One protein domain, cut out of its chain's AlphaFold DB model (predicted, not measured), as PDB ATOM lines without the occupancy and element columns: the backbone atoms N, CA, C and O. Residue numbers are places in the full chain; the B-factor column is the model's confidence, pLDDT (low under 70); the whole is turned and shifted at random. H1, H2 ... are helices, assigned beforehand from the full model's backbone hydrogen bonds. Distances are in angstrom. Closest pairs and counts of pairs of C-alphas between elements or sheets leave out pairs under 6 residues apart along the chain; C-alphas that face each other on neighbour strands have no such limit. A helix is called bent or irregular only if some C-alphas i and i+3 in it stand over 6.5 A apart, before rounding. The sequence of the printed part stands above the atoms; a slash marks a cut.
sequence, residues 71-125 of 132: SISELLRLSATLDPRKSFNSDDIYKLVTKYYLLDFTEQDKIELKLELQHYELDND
ATOM      1  N   SER A  71      52.352   3.717  34.422       91.00
ATOM      2  CA  SER A  71      51.890   5.084  34.175       91.00
ATOM      3  C   SER A  71      50.809   5.169  33.096       91.00
ATOM      4  O   SER A  71      49.844   5.904  33.283       91.00
ATOM      5  N   ILE A  72      50.947   4.435  31.983       92.06
ATOM      6  CA  ILE A  72      49.941   4.434  30.905       92.06
ATOM      7  C   ILE A  72      48.681   3.687  31.355       92.06
ATOM      8  O   ILE A  72      47.568   4.127  31.081       92.06
ATOM      9  N   SER A  73      48.841   2.585  32.087       90.75
ATOM     10  CA  SER A  73      47.721   1.823  32.647       90.75
ATOM     11  C   SER A  73      46.902   2.659  33.632       90.75
ATOM     12  O   SER A  73      45.671   2.618  33.617       90.75
ATOM     13  N   GLU A  74      47.572   3.442  34.478       93.69
ATOM     14  CA  GLU A  74      46.909   4.372  35.385       93.69
ATOM     15  C   GLU A  74      46.237   5.523  34.627       93.69
ATOM     16  O   GLU A  74      45.082   5.817  34.928       93.69
ATOM     17  N   LEU A  75      46.886   6.102  33.610       94.69
ATOM     18  CA  LEU A  75      46.271   7.111  32.741       94.69
ATOM     19  C   LEU A  75      44.973   6.586  32.115       94.69
ATOM     20  O   LEU A  75      43.934   7.212  32.273       94.69
ATOM     21  N   LEU A  76      44.994   5.408  31.484       92.50
ATOM     22  CA  LEU A  76      43.805   4.802  30.869       92.50
ATOM     23  C   LEU A  76      42.690   4.540  31.890       92.50
ATOM     24  O   LEU A  76      41.514   4.773  31.600       92.50
ATOM     25  N   ARG A  77      43.046   4.065  33.093       92.38
ATOM     26  CA  ARG A  77      42.085   3.854  34.186       92.38
ATOM     27  C   ARG A  77      41.429   5.168  34.601       92.38
ATOM     28  O   ARG A  77      40.216   5.197  34.773       92.38
ATOM     29  N   LEU A  78      42.223   6.223  34.762       94.88
ATOM     30  CA  LEU A  78      41.744   7.548  35.132       94.88
ATOM     31  C   LEU A  78      40.900   8.162  34.006       94.88
ATOM     32  O   LEU A  78      39.791   8.600  34.269       94.88
ATOM     33  N   SER A  79      41.331   8.099  32.744       92.75
ATOM     34  CA  SER A  79      40.546   8.567  31.589       92.75
ATOM     35  C   SER A  79      39.187   7.876  31.478       92.75
ATOM     36  O   SER A  79      38.219   8.491  31.043       92.75
ATOM     37  N   ALA A  80      39.078   6.613  31.899       91.25
ATOM     38  CA  ALA A  80      37.806   5.899  31.898       91.25
ATOM     39  C   ALA A  80      36.761   6.499  32.860       91.25
ATOM     40  O   ALA A  80      35.579   6.214  32.682       91.25
ATOM     41  N   THR A  81      37.167   7.314  33.842       89.75
ATOM     42  CA  THR A  81      36.250   8.044  34.738       89.75
ATOM     43  C   THR A  81      35.479   9.153  34.009       89.75
ATOM     44  O   THR A  81      34.432   9.590  34.468       89.75
ATOM     45  N   LEU A  82      35.979   9.597  32.846       89.12
ATOM     46  CA  LEU A  82      35.326  10.604  32.007       89.12
ATOM     47  C   LEU A  82      34.169  10.020  31.179       89.12
ATOM     48  O   LEU A  82      33.482  10.757  30.478       89.12
ATOM     49  N   ASP A  83      33.960   8.699  31.221       89.12
ATOM     50  CA  ASP A  83      32.814   8.062  30.577       89.12
ATOM     51  C   ASP A  83      31.544   8.340  31.401       89.12
ATOM     52  O   ASP A  83      31.413   7.799  32.502       89.12
ATOM     53  N   PRO A  84      30.567   9.102  30.873       82.44
ATOM     54  CA  PRO A  84      29.359   9.462  31.614       82.44
ATOM     55  C   PRO A  84      28.463   8.256  31.936       82.44
ATOM     56  O   PRO A  84      27.531   8.371  32.726       82.44
ATOM     57  N   ARG A  85      28.716   7.089  31.325       86.62
ATOM     58  CA  ARG A  85      28.006   5.836  31.627       86.62
ATOM     59  C   ARG A  85      28.560   5.133  32.865       86.62
ATOM     60  O   ARG A  85      27.945   4.177  33.338       86.62
ATOM     61  N   LYS A  86      29.740   5.531  33.345       83.44
ATOM     62  CA  LYS A  86      30.388   4.961  34.530       83.44
ATOM     63  C   LYS A  86      30.120   5.824  35.759       83.44
ATOM     64  O   LYS A  86      29.647   6.951  35.661       83.44
ATOM     65  N   SER A  87      30.402   5.265  36.933       80.62
ATOM     66  CA  SER A  87      30.315   6.009  38.188       80.62
ATOM     67  C   SER A  87      31.295   7.177  38.171       80.62
ATOM     68  O   SER A  87      32.493   6.967  37.976       80.62
ATOM     69  N   PHE A  88      30.778   8.373  38.422       84.06
ATOM     70  CA  PHE A  88      31.585   9.566  38.623       84.06
ATOM     71  C   PHE A  88      32.478   9.416  39.863       84.06
ATOM     72  O   PHE A  88      32.041   8.879  40.883       84.06
ATOM     73  N   ASN A  89      33.721   9.885  39.772       89.12
ATOM     74  CA  ASN A  89      34.670   9.917  40.880       89.12
ATOM     75  C   ASN A  89      35.527  11.184  40.757       89.12
ATOM     76  O   ASN A  89      36.375  11.266  39.861       89.12
ATOM     77  N   SER A  90      35.284  12.165  41.633       91.44
ATOM     78  CA  SER A  90      35.995  13.449  41.620       91.44
ATOM     79  C   SER A  90      37.500  13.290  41.817       91.44
ATOM     80  O   SER A  90      38.278  13.896  41.082       91.44
ATOM     81  N   ASP A  91      37.922  12.441  42.754       92.81
ATOM     82  CA  ASP A  91      39.332  12.225  43.077       92.81
ATOM     83  C   ASP A  91      40.113  11.676  41.879       92.81
ATOM     84  O   ASP A  91      41.228  12.124  41.600       92.81
ATOM     85  N   ASP A  92      39.531  10.735  41.131       94.75
ATOM     86  CA  ASP A  92      40.146  10.198  39.917       94.75
ATOM     87  C   ASP A  92      40.226  11.274  38.811       94.75
ATOM     88  O   ASP A  92      41.256  11.374  38.142       94.75
ATOM     89  N   ILE A  93      39.212  12.134  38.639       94.19
ATOM     90  CA  ILE A  93      39.277  13.251  37.668       94.19
ATOM     91  C   ILE A  93      40.361  14.254  38.071       94.19
ATOM     92  O   ILE A  93      41.203  14.641  37.257       94.19
ATOM     93  N   TYR A  94      40.382  14.650  39.341       95.31
ATOM     94  CA  TYR A  94      41.368  15.589  39.855       95.31
ATOM     95  C   TYR A  94      42.789  15.029  39.721       95.31
ATOM     96  O   TYR A  94      43.713  15.723  39.284       95.31
ATOM     97  N   LYS A  95      42.978  13.742  40.022       96.25
ATOM     98  CA  LYS A  95      44.258  13.051  39.851       96.25
ATOM     99  C   LYS A  95      44.673  12.949  38.383       96.25
ATOM    100  O   LYS A  95      45.858  13.091  38.094       96.25
ATOM    101  N   LEU A  96      43.737  12.725  37.459       96.06
ATOM    102  CA  LEU A  96      44.012  12.714  36.019       96.06
ATOM    103  C   LEU A  96      44.644  14.035  35.578       96.06
ATOM    104  O   LEU A  96      45.727  14.041  34.992       96.06
ATOM    105  N   VAL A  97      43.992  15.147  35.922       95.69
ATOM    106  CA  VAL A  97      44.441  16.492  35.557       95.69
ATOM    107  C   VAL A  97      45.779  16.823  36.211       95.69
ATOM    108  O   VAL A  97      46.743  17.170  35.530       95.69
ATOM    109  N   THR A  98      45.879  16.639  37.526       95.44
ATOM    110  CA  THR A  98      47.076  17.031  38.284       95.44
ATOM    111  C   THR A  98      48.287  16.133  38.054       95.44
ATOM    112  O   THR A  98      49.399  16.555  38.355       95.44
ATOM    113  N   LYS A  99      48.118  14.916  37.523       95.94
ATOM    114  CA  LYS A  99      49.238  14.001  37.257       95.94
ATOM    115  C   LYS A  99      49.639  13.927  35.784       95.94
ATOM    116  O   LYS A  99      50.825  13.771  35.509       95.94
ATOM    117  N   TYR A 100      48.689  14.017  34.852       96.12
ATOM    118  CA  TYR A 100      48.945  13.739  33.431       96.12
ATOM    119  C   TYR A 100      48.727  14.933  32.497       96.12
ATOM    120  O   TYR A 100      49.314  14.941  31.420       96.12
ATOM    121  N   TYR A 101      47.972  15.954  32.915       94.94
ATOM    122  CA  TYR A 101      47.681  17.159  32.122       94.94
ATOM    123  C   TYR A 101      48.219  18.427  32.805       94.94
ATOM    124  O   TYR A 101      47.558  19.457  32.898       94.94
ATOM    125  N   LEU A 102      49.451  18.350  33.321       92.69
ATOM    126  CA  LEU A 102      50.080  19.419  34.107       92.69
ATOM    127  C   LEU A 102      50.235  20.747  33.358       92.69
ATOM    128  O   LEU A 102      50.252  21.790  34.004       92.69
ATOM    129  N   LEU A 103      50.411  20.686  32.035       94.56
ATOM    130  CA  LEU A 103      50.661  21.850  31.180       94.56
ATOM    131  C   LEU A 103      49.376  22.456  30.608       94.56
ATOM    132  O   LEU A 103      49.403  23.601  30.169       94.56
ATOM    133  N   ASP A 104      48.277  21.705  30.626       96.75
ATOM    134  CA  ASP A 104      46.995  22.142  30.067       96.75
ATOM    135  C   ASP A 104      46.146  22.910  31.090       96.75
ATOM    136  O   ASP A 104      45.160  23.539  30.720       96.75
ATOM    137  N   PHE A 105      46.534  22.872  32.371       95.69
ATOM    138  CA  PHE A 105      45.835  23.521  33.478       95.69
ATOM    139  C   PHE A 105      46.803  24.354  34.312       95.69
ATOM    140  O   PHE A 105      47.820  23.849  34.805       95.69
ATOM    141  N   THR A 106      46.455  25.617  34.541       96.69
ATOM    142  CA  THR A 106      47.144  26.465  35.516       96.69
ATOM    143  C   THR A 106      46.834  26.011  36.947       96.69
ATOM    144  O   THR A 106      45.913  25.233  37.196       96.69
ATOM    145  N   GLU A 107      47.596  26.497  37.932       95.31
ATOM    146  CA  GLU A 107      47.292  26.212  39.345       95.31
ATOM    147  C   GLU A 107      45.924  26.764  39.766       95.31
ATOM    148  O   GLU A 107      45.239  26.142  40.576       95.31
ATOM    149  N   GLN A 108      45.499  27.885  39.175       97.00
ATOM    150  CA  GLN A 108      44.171  28.444  39.407       97.00
ATOM    151  C   GLN A 108      43.081  27.520  38.847       97.00
ATOM    152  O   GLN A 108      42.158  27.171  39.582       97.00
ATOM    153  N   ASP A 109      43.242  27.031  37.611       97.06
ATOM    154  CA  ASP A 109      42.284  26.100  36.996       97.06
ATOM    155  C   ASP A 109      42.146  24.811  37.817       97.06
ATOM    156  O   ASP A 109      41.058  24.260  37.949       97.06
ATOM    157  N   LYS A 110      43.241  24.322  38.418       95.38
ATOM    158  CA  LYS A 110      43.209  23.129  39.284       95.38
ATOM    159  C   LYS A 110      42.416  23.375  40.569       95.38
ATOM    160  O   LYS A 110      41.688  22.486  41.011       95.38
ATOM    161  N   ILE A 111      42.551  24.554  41.180       95.56
ATOM    162  CA  ILE A 111      41.781  24.927  42.377       95.56
ATOM    163  C   ILE A 111      40.292  25.013  42.035       95.56
ATOM    164  O   ILE A 111      39.470  24.446  42.755       95.56
ATOM    165  N   GLU A 112      39.958  25.676  40.929       96.75
ATOM    166  CA  GLU A 112      38.581  25.820  40.454       96.75
ATOM    167  C   GLU A 112      37.965  24.464  40.111       96.75
ATOM    168  O   GLU A 112      36.912  24.126  40.646       96.75
ATOM    169  N   LEU A 113      38.681  23.626  39.356       95.69
ATOM    170  CA  LEU A 113      38.268  22.259  39.048       95.69
ATOM    171  C   LEU A 113      37.930  21.474  40.319       95.69
ATOM    172  O   LEU A 113      36.914  20.786  40.375       95.69
ATOM    173  N   LYS A 114      38.756  21.567  41.366       94.94
ATOM    174  CA  LYS A 114      38.486  20.862  42.624       94.94
ATOM    175  C   LYS A 114      37.168  21.307  43.262       94.94
ATOM    176  O   LYS A 114      36.431  20.463  43.766       94.94
ATOM    177  N   LEU A 115      36.879  22.607  43.244       94.69
ATOM    178  CA  LEU A 115      35.628  23.155  43.771       94.69
ATOM    179  C   LEU A 115      34.429  22.714  42.925       94.69
ATOM    180  O   LEU A 115      33.410  22.308  43.476       94.69
ATOM    181  N   GLU A 116      34.547  22.743  41.599       94.31
ATOM    182  CA  GLU A 116      33.489  22.289  40.687       94.31
ATOM    183  C   GLU A 116      33.166  20.806  40.869       94.31
ATOM    184  O   GLU A 116      31.996  20.431  40.952       94.31
ATOM    185  N   LEU A 117      34.191  19.960  41.001       92.94
ATOM    186  CA  LEU A 117      34.007  18.532  41.241       92.94
ATOM    187  C   LEU A 117      33.277  18.268  42.569       92.94
ATOM    188  O   LEU A 117      32.393  17.415  42.611       92.94
ATOM    189  N   GLN A 118      33.593  19.021  43.629       90.75
ATOM    190  CA  GLN A 118      32.895  18.923  44.918       90.75
ATOM    191  C   GLN A 118      31.426  19.346  44.815       90.75
ATOM    192  O   GLN A 118      30.554  18.674  45.367       90.75
ATOM    193  N   HIS A 119      31.133  20.430  44.092       89.75
ATOM    194  CA  HIS A 119      29.753  20.855  43.857       89.75
ATOM    195  C   HIS A 119      28.965  19.812  43.061       89.75
ATOM    196  O   HIS A 119      27.848  19.470  43.441       89.75
ATOM    197  N   TYR A 120      29.560  19.239  42.014       87.00
ATOM    198  CA  TYR A 120      28.907  18.211  41.206       87.00
ATOM    199  C   TYR A 120      28.545  16.958  42.018       87.00
ATOM    200  O   TYR A 120      27.489  16.362  41.802       87.00
ATOM    201  N   GLU A 121      29.396  16.539  42.959       86.50
ATOM    202  CA  GLU A 121      29.081  15.413  43.848       86.50
ATOM    203  C   GLU A 121      27.913  15.723  44.783       86.50
ATOM    204  O   GLU A 121      27.041  14.872  44.961       86.50
ATOM    205  N   LEU A 122      27.863  16.941  45.329       85.94
ATOM    206  CA  LEU A 122      26.757  17.393  46.176       85.94
ATOM    207  C   LEU A 122      25.436  17.439  45.398       85.94
ATOM    208  O   LEU A 122      24.437  16.894  45.866       85.94
ATOM    209  N   ASP A 123      25.428  17.996  44.188       82.38
ATOM    210  CA  ASP A 123      24.227  18.065  43.337       82.38
ATOM    211  C   ASP A 123      23.694  16.675  42.956       82.38
ATOM    212  O   ASP A 123      22.497  16.472  42.712       82.38
ATOM    213  N   ASN A 124      24.584  15.685  42.911       77.31
ATOM    214  CA  ASN A 124      24.232  14.307  42.616       77.31
ATOM    215  C   ASN A 124      23.952  13.454  43.856       77.31
ATOM    216  O   ASN A 124      23.504  12.316  43.678       77.31
ATOM    217  N   ASP A 125      24.108  13.985  45.076       73.94
ATOM    218  CA  ASP A 125      23.781  13.269  46.309       73.94
ATOM    219  C   ASP A 125      22.260  13.010  46.384       73.94
ATOM    220  O   ASP A 125      21.459  13.949  46.492       73.94
TER     221      ASP A 125
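Overview. This is residues 71 to 125 of the 132 residues of an uncharacterized protein of Artemisia annua (UniProt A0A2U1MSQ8). Three helices are laid side by side in one flat row, H1, H2 and H3, with the chain folding back on itself twice, in a zigzag. H2 is in the middle of the row, with H1 on one side of it and the longer H3 on the other; H1 and H3 have no contact with each other. The printed part has 55 residues with three named helices in the order H1, H2, H3 and no named strand, and its class is all helix. It is compact, with a radius of gyration of the C-alphas of 11.4 A, and flat, spanning 32 by 27 by 13 A.

Arrangement. H1, residues 71 to 82, touches H2, residues 90 to 100, with 11 pairs of C-alphas within 8 A. Their closest C-alphas are those of Leu 78 and Asp 92, 5.7 A apart. The two run opposite ways at a steep tilt of 42 degrees, and they form a helical hairpin. H2 in turn touches H3, residues 107 to 124, with 9 pairs of C-alphas within 8 A. Here the closest C-alphas are those of Ser 90 and Leu 117, 5.5 A apart. H2 and H3 run opposite ways at a shallow tilt of 22 degrees and form a second helical hairpin. H1 and H3 are apart. In H2 and H3 every O i to N i+4 pair is within hydrogen-bond range, and in H1 6 of 8 such pairs are.

Along the chain. H1 begins at C-alpha 71, at (51.890, 5.084, 34.175), and has 12 residues; it measures 17.6 A from first to last C-alpha. H2 has 11 residues and begins at C-alpha 90, at (35.995, 13.449, 41.620); it measures 15.3 A. H3, the longest helix with 18 residues, measures 26.2 A and ends at C-alpha 124, at (24.232, 14.307, 42.616). No helix is bent or irregular.

Size, cuts and confidence. The two C-alphas farthest apart are those of Leu 103 and Asp 125, at 32.0 A. The first and last printed C-alphas, those of Ser 71 and Asp 125, are 31.7 A apart. The printed part has no cut; it is residues 71 to 125 of a full chain of 132 residues. Both links are short but not tight: 7 residues join H1 to H2, and 6 residues join H2 to H3. The mean pLDDT of the printed part is 91.6, and no printed residue is under 70.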